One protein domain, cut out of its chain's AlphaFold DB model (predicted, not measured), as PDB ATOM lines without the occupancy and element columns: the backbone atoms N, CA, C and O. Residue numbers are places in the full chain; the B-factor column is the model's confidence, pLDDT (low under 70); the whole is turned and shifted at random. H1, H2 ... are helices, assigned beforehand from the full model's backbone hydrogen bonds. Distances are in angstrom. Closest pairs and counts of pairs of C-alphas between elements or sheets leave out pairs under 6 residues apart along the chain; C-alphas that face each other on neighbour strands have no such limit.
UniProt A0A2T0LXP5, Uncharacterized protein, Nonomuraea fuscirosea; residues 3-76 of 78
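This is residues 3 to 76 of the 78 residues of an uncharacterized protein of Nonomuraea fuscirosea (UniProt A0A2T0LXP5). Four helices make a chain of contacts along the longest axis: a loose hairpin of H2 and H3 at one end, H4 crossing H3 near its last residues, and H1 packed on H4 at the other end. The long link of residues 15 to 30 runs back along this length from H1 to H2. The printed part has 74 residues with four named helices, H1 to H4 in order, and no named strand; the class is all helix. It is only just compact, close to loose, with a radius of gyration of the C-alphas of 13.2 A and spans of 40 by 29 by 22 A.

Start at H1, residues 3 to 14; with residues 8 to 12 alone it touches H4, residues 67 to 75, at a steep tilt of 58 degrees, the same way. Look there at Phe 8 and Ala 68, whose C-alphas are the closest, 6.5 A. H2, residues 31 to 39, and H3, residues 45 to 59, form a helical hairpin at a shallow tilt of 28 degrees, opposite ways. They only just touch, with 3 pairs of C-alphas within 8 A, the closest being Leu 34 and Ala 48 at 6.9 A; H3 does so with residues 47 to 51 alone. With residues 53 to 57 alone H3 touches H4, about perpendicular at 86 degrees; the C-alphas of Leu 53 and Ile 70 are the closest, 5.5 A. H1 is apart from H2 and H3, and H2 from H4. Every O i to N i+4 pair is within hydrogen-bond range in H2 and H3, but 7 of 8 in H1 and 1 of 5 in H4, where 6 of 6 O i to N i+3 pairs are.

Find C-alpha 3 at (-52.138, -9.838, 27.432); from there H1 runs 17.4 A to C-alpha 14. H3, the longest, runs 20.8 A from C-alpha 45 at (-61.488, -14.452, 1.630). H4 ends at C-alpha 75, at (-56.096, 4.153, 9.056).

The C-alphas of Gly 14 and Gly 41 are the two farthest apart, 40.2 A. The printed part has no cut, the link from H1 to H2 is long, and no printed residue is under 70 in pLDDT.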
ATOM      1  N   GLY A   3     -53.338 -10.605  27.063       83.81
ATOM      2  CA  GLY A   3     -52.138  -9.838  27.432       83.81
ATOM      3  C   GLY A   3     -51.409  -9.238  26.225       83.81
ATOM      4  O   GLY A   3     -51.015  -8.078  26.272       83.81
ATOM      5  N   ALA A   4     -51.366  -9.969  25.105       84.88
ATOM      6  CA  ALA A   4     -50.775  -9.493  23.854       84.88
ATOM      7  C   ALA A   4     -51.465  -8.236  23.287       84.88
ATOM      8  O   ALA A   4     -50.851  -7.485  22.539       84.88
ATOM      9  N   PHE A   5     -52.730  -7.962  23.639       90.94
ATOM     10  CA  PHE A   5     -53.417  -6.758  23.160       90.94
ATOM     11  C   PHE A   5     -52.808  -5.477  23.723       90.94
ATOM     12  O   PHE A   5     -52.758  -4.478  23.014       90.94
ATOM     13  N   GLN A   6     -52.327  -5.503  24.968       93.50
ATOM     14  CA  GLN A   6     -51.665  -4.344  25.561       93.50
ATOM     15  C   GLN A   6     -50.326  -4.060  24.867       93.50
ATOM     16  O   GLN A   6     -50.000  -2.903  24.624       93.50
ATOM     17  N   GLU A   7     -49.583  -5.109  24.509       90.56
ATOM     18  CA  GLU A   7     -48.326  -4.993  23.764       90.56
ATOM     19  C   GLU A   7     -48.569  -4.433  22.357       90.56
ATOM     20  O   GLU A   7     -47.929  -3.461  21.970       90.56
ATOM     21  N   PHE A   8     -49.559  -4.963  21.626       92.81
ATOM     22  CA  PHE A   8     -49.949  -4.411  20.325       92.81
ATOM     23  C   PHE A   8     -50.395  -2.949  20.419       92.81
ATOM     24  O   PHE A   8     -49.975  -2.143  19.596       92.81
ATOM     25  N   ALA A   9     -51.213  -2.596  21.417       94.75
ATOM     26  CA  ALA A   9     -51.657  -1.218  21.614       94.75
ATOM     27  C   ALA A   9     -50.470  -0.275  21.850       94.75
ATOM     28  O   ALA A   9     -50.389   0.760  21.201       94.75
ATOM     29  N   ALA A  10     -49.509  -0.661  22.696       94.94
ATOM     30  CA  ALA A  10     -48.325   0.153  22.964       94.94
ATOM     31  C   ALA A  10     -47.480   0.411  21.702       94.94
ATOM     32  O   ALA A  10     -47.027   1.536  21.493       94.94
ATOM     33  N   VAL A  11     -47.299  -0.600  20.844       96.69
ATOM     34  CA  VAL A  11     -46.573  -0.455  19.569       96.69
ATOM     35  C   VAL A  11     -47.337   0.454  18.604       96.69
ATOM     36  O   VAL A  11     -46.762   1.381  18.038       96.69
ATOM     37  N   ILE A  12     -48.643   0.219  18.441       96.75
ATOM     38  CA  ILE A  12     -49.495   0.987  17.521       96.75
ATOM     39  C   ILE A  12     -49.592   2.457  17.950       96.75
ATOM     40  O   ILE A  12     -49.457   3.347  17.111       96.75
ATOM     41  N   ASP A  13     -49.796   2.720  19.241       96.69
ATOM     42  CA  ASP A  13     -49.895   4.078  19.783       96.69
ATOM     43  C   ASP A  13     -48.541   4.805  19.739       96.69
ATOM     44  O   ASP A  13     -48.498   6.023  19.560       96.69
ATOM     45  N   GLY A  14     -47.432   4.067  19.872       96.31
ATOM     46  CA  GLY A  14     -46.077   4.604  19.744       96.31
ATOM     47  C   GLY A  14     -45.687   4.956  18.305       96.31
ATOM     48  O   GLY A  14     -44.871   5.853  18.099       96.31
ATOM     49  N   GLY A  15     -46.261   4.273  17.312       96.25
ATOM     50  CA  GLY A  15     -46.001   4.503  15.885       96.25
ATOM     51  C   GLY A  15     -44.610   4.073  15.398       96.25
ATOM     52  O   GLY A  15     -44.305   4.237  14.216       96.25
ATOM     53  N   ASP A  16     -43.779   3.515  16.282       97.06
ATOM     54  CA  ASP A  16     -42.505   2.881  15.954       97.06
ATOM     55  C   ASP A  16     -42.688   1.360  15.901       97.06
ATOM     56  O   ASP A  16     -42.798   0.679  16.920       97.06
ATOM     57  N   TYR A  17     -42.719   0.827  14.683       97.56
ATOM     58  CA  TYR A  17     -42.907  -0.598  14.422       97.56
ATOM     59  C   TYR A  17     -41.579  -1.364  14.314       97.56
ATOM     60  O   TYR A  17     -41.585  -2.536  13.942       97.56
ATOM     61  N   THR A  18     -40.447  -0.724  14.627       96.94
ATOM     62  CA  THR A  18     -39.105  -1.335  14.605       96.94
ATOM     63  C   THR A  18     -38.630  -1.813  15.978       96.94
ATOM     64  O   THR A  18     -37.531  -2.355  16.099       96.94
ATOM     65  N   VAL A  19     -39.456  -1.638  17.016       95.56
ATOM     66  CA  VAL A  19     -39.142  -2.065  18.384       95.56
ATOM     67  C   VAL A  19     -38.903  -3.576  18.484       95.56
ATOM     68  O   VAL A  19     -39.390  -4.371  17.679       95.56
ATOM     69  N   GLU A  20     -38.148  -3.990  19.502       93.00
ATOM     70  CA  GLU A  20     -37.807  -5.399  19.707       93.00
ATOM     71  C   GLU A  20     -39.041  -6.293  19.923       93.00
ATOM     72  O   GLU A  20     -40.104  -5.864  20.378       93.00
ATOM     73  N   GLY A  21     -38.889  -7.579  19.596       89.88
ATOM     74  CA  GLY A  21     -39.945  -8.585  19.748       89.88
ATOM     75  C   GLY A  21     -41.010  -8.560  18.649       89.88
ATOM     76  O   GLY A  21     -41.896  -9.412  18.653       89.88
ATOM     77  N   GLN A  22     -40.916  -7.634  17.689       93.19
ATOM     78  CA  GLN A  22     -41.801  -7.609  16.533       93.19
ATOM     79  C   GLN A  22     -41.343  -8.587  15.448       93.19
ATOM     80  O   GLN A  22     -40.165  -8.686  15.113       93.19
ATOM     81  N   GLN A  23     -42.306  -9.294  14.866       95.00
ATOM     82  CA  GLN A  23     -42.083 -10.129  13.692       95.00
ATOM     83  C   GLN A  23     -42.297  -9.294  12.429       95.00
ATOM     84  O   GLN A  23     -43.340  -8.647  12.301       95.00
ATOM     85  N   SER A  24     -41.340  -9.327  11.499       97.94
ATOM     86  CA  SER A  24     -41.388  -8.493  10.295       97.94
ATOM     87  C   SER A  24     -42.564  -8.837   9.376       97.94
ATOM     88  O   SER A  24     -43.070  -9.969   9.368       97.94
ATOM     89  N   LEU A  25     -43.004  -7.872   8.570       98.25
ATOM     90  CA  LEU A  25     -44.054  -8.059   7.567       98.25
ATOM     91  C   LEU A  25     -43.661  -9.091   6.502       98.25
ATOM     92  O   LEU A  25     -44.489  -9.929   6.145       98.25
ATOM     93  N   THR A  26     -42.401  -9.093   6.056       98.06
ATOM     94  CA  THR A  26     -41.884 -10.096   5.109       98.06
ATOM     95  C   THR A  26     -42.006 -11.512   5.674       98.06
ATOM     96  O   THR A  26     -42.484 -12.411   4.982       98.06
ATOM     97  N   PHE A  27     -41.630 -11.718   6.941       97.50
ATOM     98  CA  PHE A  27     -41.792 -13.019   7.594       97.50
ATOM     99  C   PHE A  27     -43.275 -13.367   7.795       97.50
ATOM    100  O   PHE A  27     -43.670 -14.521   7.659       97.50
ATOM    101  N   SER A  28     -44.110 -12.371   8.097       97.75
ATOM    102  CA  SER A  28     -45.539 -12.549   8.387       97.75
ATOM    103  C   SER A  28     -46.408 -12.797   7.147       97.75
ATOM    104  O   SER A  28     -47.626 -12.905   7.276       97.75
ATOM    105  N   SER A  29     -45.811 -12.893   5.955       97.38
ATOM    106  CA  SER A  29     -46.521 -13.194   4.713       97.38
ATOM    107  C   SER A  29     -47.322 -14.498   4.808       97.38
ATOM    108  O   SER A  29     -46.816 -15.558   5.174       97.38
ATOM    109  N   LEU A  30     -48.589 -14.424   4.415       98.38
ATOM    110  CA  LEU A  30     -49.561 -15.514   4.425       98.38
ATOM    111  C   LEU A  30     -49.722 -16.173   3.047       98.38
ATOM    112  O   LEU A  30     -50.585 -17.032   2.883       98.38
ATOM    113  N   ASN A  31     -48.897 -15.824   2.053       98.25
ATOM    114  CA  ASN A  31     -49.001 -16.360   0.687       98.25
ATOM    115  C   ASN A  31     -49.013 -17.898   0.642       98.25
ATOM    116  O   ASN A  31     -49.812 -18.489  -0.084       98.25
ATOM    117  N   HIS A  32     -48.182 -18.561   1.453       98.25
ATOM    118  CA  HIS A  32     -48.172 -20.024   1.535       98.25
ATOM    119  C   HIS A  32     -49.459 -20.594   2.137       98.25
ATOM    120  O   HIS A  32     -49.970 -21.600   1.645       98.25
ATOM    121  N   LEU A  33     -50.008 -19.943   3.167       98.19
ATOM    122  CA  LEU A  33     -51.277 -20.344   3.775       98.19
ATOM    123  C   LEU A  33     -52.431 -20.208   2.773       98.19
ATOM    124  O   LEU A  33     -53.276 -21.100   2.689       98.19
ATOM    125  N   LEU A  34     -52.449 -19.123   1.994       98.56
ATOM    126  CA  LEU A  34     -53.453 -18.892   0.956       98.56
ATOM    127  C   LEU A  34     -53.391 -19.960  -0.136       98.56
ATOM    128  O   LEU A  34     -54.429 -20.524  -0.481       98.56
ATOM    129  N   ALA A  35     -52.190 -20.275  -0.632       98.44
ATOM    130  CA  ALA A  35     -51.993 -21.322  -1.631       98.44
ATOM    131  C   ALA A  35     -52.486 -22.684  -1.113       98.44
ATOM    132  O   ALA A  35     -53.364 -23.294  -1.716       98.44
ATOM    133  N   ALA A  36     -52.023 -23.099   0.071       98.62
ATOM    134  CA  ALA A  36     -52.410 -24.374   0.671       98.62
ATOM    135  C   ALA A  36     -53.913 -24.474   1.004       98.62
ATOM    136  O   ALA A  36     -54.479 -25.569   0.978       98.62
ATOM    137  N   SER A  37     -54.563 -23.355   1.340       98.31
ATOM    138  CA  SER A  37     -56.014 -23.315   1.580       98.31
ATOM    139  C   SER A  37     -56.790 -23.467   0.273       98.31
ATOM    140  O   SER A  37     -57.700 -24.293   0.193       98.31
ATOM    141  N   SER A  38     -56.387 -22.729  -0.767       98.06
ATOM    142  CA  SER A  38     -56.988 -22.821  -2.099       98.06
ATOM    143  C   SER A  38     -56.868 -24.232  -2.681       98.06
ATOM    144  O   SER A  38     -57.850 -24.759  -3.201       98.06
ATOM    145  N   ASP A  39     -55.705 -24.874  -2.540       98.62
ATOM    146  CA  ASP A  39     -55.459 -26.247  -3.012       98.62
ATOM    147  C   ASP A  39     -56.382 -27.281  -2.347       98.62
ATOM    148  O   ASP A  39     -56.672 -28.331  -2.919       98.62
ATOM    149  N   GLN A  40     -56.879 -26.978  -1.146       98.31
ATOM    150  CA  GLN A  40     -57.818 -27.820  -0.403       98.31
ATOM    151  C   GLN A  40     -59.289 -27.422  -0.612       98.31
ATOM    152  O   GLN A  40     -60.171 -27.976   0.043       98.31
ATOM    153  N   GLY A  41     -59.577 -26.465  -1.501       98.06
ATOM    154  CA  GLY A  41     -60.931 -25.951  -1.718       98.06
ATOM    155  C   GLY A  41     -61.495 -25.175  -0.522       98.06
ATOM    156  O   GLY A  41     -62.712 -25.040  -0.395       98.06
ATOM    157  N   ILE A  42     -60.630 -24.678   0.368       98.38
ATOM    158  CA  ILE A  42     -61.006 -23.857   1.521       98.38
ATOM    159  C   ILE A  42     -61.025 -22.388   1.090       98.38
ATOM    160  O   ILE A  42     -60.093 -21.907   0.446       98.38
ATOM    161  N   SER A  43     -62.081 -21.660   1.471       98.06
ATOM    162  CA  SER A  43     -62.183 -20.224   1.188       98.06
ATOM    163  C   SER A  43     -61.030 -19.444   1.825       98.06
ATOM    164  O   SER A  43     -60.684 -19.648   2.989       98.06
ATOM    165  N   THR A  44     -60.468 -18.511   1.061       98.44
ATOM    166  CA  THR A  44     -59.348 -17.663   1.475       98.44
ATOM    167  C   THR A  44     -59.761 -16.241   1.843       98.44
ATOM    168  O   THR A  44     -58.919 -15.492   2.323       98.44
ATOM    169  N   GLU A  45     -61.028 -15.855   1.657       96.94
ATOM    170  CA  GLU A  45     -61.488 -14.452   1.630       96.94
ATOM    171  C   GLU A  45     -60.970 -13.593   2.796       96.94
ATOM    172  O   GLU A  45     -60.383 -12.531   2.583       96.94
ATOM    173  N   VAL A  46     -61.132 -14.062   4.036       96.00
ATOM    174  CA  VAL A  46     -60.724 -13.304   5.232       96.00
ATOM    175  C   VAL A  46     -59.203 -13.232   5.365       96.00
ATOM    176  O   VAL A  46     -58.651 -12.182   5.692       96.00
ATOM    177  N   VAL A  47     -58.506 -14.336   5.092       97.62
ATOM    178  CA  VAL A  47     -57.040 -14.404   5.191       97.62
ATOM    179  C   VAL A  47     -56.392 -13.571   4.082       97.62
ATOM    180  O   VAL A  47     -55.394 -12.892   4.316       97.62
ATOM    181  N   ALA A  48     -56.989 -13.565   2.890       98.31
ATOM    182  CA  ALA A  48     -56.530 -12.794   1.743       98.31
ATOM    183  C   ALA A  48     -56.593 -11.287   2.017       98.31
ATOM    184  O   ALA A  48     -55.685 -10.560   1.621       98.31
ATOM    185  N   MET A  49     -57.605 -10.822   2.758       97.50
ATOM    186  CA  MET A  49     -57.677  -9.430   3.208       97.50
ATOM    187  C   MET A  49     -56.486  -9.062   4.107       97.50
ATOM    188  O   MET A  49     -55.860  -8.027   3.887       97.50
ATOM    189  N   VAL A  50     -56.101  -9.921   5.058       97.88
ATOM    190  CA  VAL A  50     -54.924  -9.669   5.913       97.88
ATOM    191  C   VAL A  50     -53.636  -9.660   5.087       97.88
ATOM    192  O   VAL A  50     -52.815  -8.757   5.248       97.88
ATOM    193  N   GLN A  51     -53.475 -10.611   4.160       98.31
ATOM    194  CA  GLN A  51     -52.327 -10.630   3.247       98.31
ATOM    195  C   GLN A  51     -52.249  -9.360   2.396       98.31
ATOM    196  O   GLN A  51     -51.159  -8.838   2.173       98.31
ATOM    197  N   TRP A  52     -53.386  -8.840   1.940       97.81
ATOM    198  CA  TRP A  52     -53.431  -7.591   1.187       97.81
ATOM    199  C   TRP A  52     -52.925  -6.401   2.020       97.81
ATOM    200  O   TRP A  52     -52.137  -5.599   1.519       97.81
ATOM    201  N   LEU A  53     -53.287  -6.321   3.307       97.94
ATOM    202  CA  LEU A  53     -52.773  -5.280   4.208       97.94
ATOM    203  C   LEU A  53     -51.259  -5.400   4.441       97.94
ATOM    204  O   LEU A  53     -50.583  -4.368   4.479       97.94
ATOM    205  N   ILE A  54     -50.737  -6.629   4.571       98.19
ATOM    206  CA  ILE A  54     -49.294  -6.904   4.673       98.19
ATOM    207  C   ILE A  54     -48.582  -6.427   3.405       98.19
ATOM    208  O   ILE A  54     -47.644  -5.635   3.485       98.19
ATOM    209  N   GLN A  55     -49.041  -6.890   2.238       98.12
ATOM    210  CA  GLN A  55     -48.382  -6.620   0.962       98.12
ATOM    211  C   GLN A  55     -48.299  -5.122   0.688       98.12
ATOM    212  O   GLN A  55     -47.248  -4.626   0.306       98.12
ATOM    213  N   ARG A  56     -49.361  -4.380   0.991       97.12
ATOM    214  CA  ARG A  56     -49.388  -2.928   0.839       97.12
ATOM    215  C   ARG A  56     -48.313  -2.203   1.659       97.12
ATOM    216  O   ARG A  56     -47.750  -1.220   1.187       97.12
ATOM    217  N   GLN A  57     -48.022  -2.665   2.876       98.00
ATOM    218  CA  GLN A  57     -46.950  -2.084   3.693       98.00
ATOM    219  C   GLN A  57     -45.561  -2.498   3.187       98.00
ATOM    220  O   GLN A  57     -44.648  -1.673   3.183       98.00
ATOM    221  N   ILE A  58     -45.407  -3.739   2.711       98.19
ATOM    222  CA  ILE A  58     -44.172  -4.195   2.054       98.19
ATOM    223  C   ILE A  58     -43.887  -3.342   0.812       98.19
ATOM    224  O   ILE A  58     -42.776  -2.837   0.668       98.19
ATOM    225  N   ASP A  59     -44.889  -3.127  -0.042       97.50
ATOM    226  CA  ASP A  59     -44.781  -2.325  -1.266       97.50
ATOM    227  C   ASP A  59     -44.440  -0.856  -0.964       97.50
ATOM    228  O   ASP A  59     -43.748  -0.201  -1.741       97.50
ATOM    229  N   ALA A  60     -44.869  -0.351   0.197       96.50
ATOM    230  CA  ALA A  60     -44.505   0.968   0.710       96.50
ATOM    231  C   ALA A  60     -43.096   1.029   1.347       96.50
ATOM    232  O   ALA A  60     -42.682   2.089   1.811       96.50
ATOM    233  N   GLY A  61     -42.340  -0.075   1.354       97.94
ATOM    234  CA  GLY A  61     -40.959  -0.137   1.842       97.94
ATOM    235  C   GLY A  61     -40.803  -0.535   3.311       97.94
ATOM    236  O   GLY A  61     -39.697  -0.476   3.839       97.94
ATOM    237  N   HIS A  62     -41.875  -0.981   3.969       98.12
ATOM    238  CA  HIS A  62     -41.879  -1.294   5.402       98.12
ATOM    239  C   HIS A  62     -41.698  -2.788   5.708       98.12
ATOM    240  O   HIS A  62     -42.089  -3.251   6.773       98.12
ATOM    241  N   GLY A  63     -41.127  -3.575   4.790       97.94
ATOM    242  CA  GLY A  63     -41.080  -5.041   4.914       97.94
ATOM    243  C   GLY A  63     -40.379  -5.579   6.169       97.94
ATOM    244  O   GLY A  63     -40.752  -6.645   6.660       97.94
ATOM    245  N   GLU A  64     -39.418  -4.833   6.715       98.31
ATOM    246  CA  GLU A  64     -38.690  -5.191   7.942       98.31
ATOM    247  C   GLU A  64     -39.397  -4.739   9.232       98.31
ATOM    248  O   GLU A  64     -39.000  -5.137  10.323       98.31
ATOM    249  N   GLU A  65     -40.459  -3.937   9.129       98.38
ATOM    250  CA  GLU A  65     -41.223  -3.467  10.286       98.38
ATOM    251  C   GLU A  65     -42.212  -4.524  10.788       98.38
ATOM    252  O   GLU A  65     -42.616  -5.438  10.065       98.38
ATOM    253  N   GLY A  66     -42.613  -4.388  12.050       97.81
ATOM    254  CA  GLY A  66     -43.498  -5.311  12.740       97.81
ATOM    255  C   GLY A  66     -44.889  -5.450  12.124       97.81
ATOM    256  O   GLY A  66     -45.487  -4.479  11.659       97.81
ATOM    257  N   PHE A  67     -45.463  -6.652  12.229       97.44
ATOM    258  CA  PHE A  67     -46.818  -6.971  11.757       97.44
ATOM    259  C   PHE A  67     -47.897  -5.983  12.233       97.44
ATOM    260  O   PHE A  67     -48.829  -5.701  11.486       97.44
ATOM    261  N   ALA A  68     -47.765  -5.403  13.433       96.94
ATOM    262  CA  ALA A  68     -48.706  -4.410  13.960       96.94
ATOM    263  C   ALA A  68     -48.958  -3.231  12.996       96.94
ATOM    264  O   ALA A  68     -50.058  -2.673  12.987       96.94
ATOM    265  N   ARG A  69     -47.989  -2.905  12.127       97.62
ATOM    266  CA  ARG A  69     -48.075  -1.826  11.137       97.62
ATOM    267  C   ARG A  69     -49.213  -1.982  10.134       97.62
ATOM    268  O   ARG A  69     -49.649  -0.979   9.573       97.62
ATOM    269  N   ILE A  70     -49.758  -3.184   9.915       97.25
ATOM    270  CA  ILE A  70     -50.885  -3.363   8.979       97.25
ATOM    271  C   ILE A  70     -52.084  -2.457   9.307       97.25
ATOM    272  O   ILE A  70     -52.882  -2.155   8.421       97.25
ATOM    273  N   ILE A  71     -52.195  -1.981  10.556       97.12
ATOM    274  CA  ILE A  71     -53.203  -1.004  10.968       97.12
ATOM    275  C   ILE A  71     -53.106   0.317  10.195       97.12
ATOM    276  O   ILE A  71     -54.130   0.951   9.947       97.12
ATOM    277  N   GLU A  72     -51.915   0.723   9.750       97.19
ATOM    278  CA  GLU A  72     -51.738   1.943   8.960       97.19
ATOM    279  C   GLU A  72     -52.391   1.821   7.578       97.19
ATOM    280  O   GLU A  72     -52.958   2.795   7.095       97.19
ATOM    281  N   SER A  73     -52.450   0.619   6.992       94.75
ATOM    282  CA  SER A  73     -53.223   0.367   5.763       94.75
ATOM    283  C   SER A  73     -54.736   0.545   5.960       94.75
ATOM    284  O   SER A  73     -55.452   0.796   4.993       94.75
ATOM    285  N   ILE A  74     -55.232   0.416   7.197       94.75
ATOM    286  CA  ILE A  74     -56.645   0.637   7.551       94.75
ATOM    287  C   ILE A  74     -56.889   2.115   7.874       94.75
ATOM    288  O   ILE A  74     -57.853   2.703   7.388       94.75
ATOM    289  N   LYS A  75     -56.014   2.730   8.682       94.56
ATOM    290  CA  LYS A  75     -56.096   4.153   9.056       94.56
ATOM    291  C   LYS A  75     -55.910   5.074   7.848       94.56
ATOM    292  O   LYS A  75     -56.498   6.152   7.809       94.56
ATOM    293  N   GLN A  76     -55.088   4.658   6.886       90.62
ATOM    294  CA  GLN A  76     -54.663   5.456   5.739       90.62
ATOM    295  C   GLN A  76     -54.781   4.619   4.456       90.62
ATOM    296  O   GLN A  76     -53.781   4.090   3.974       90.62
TER     297      GLN A  76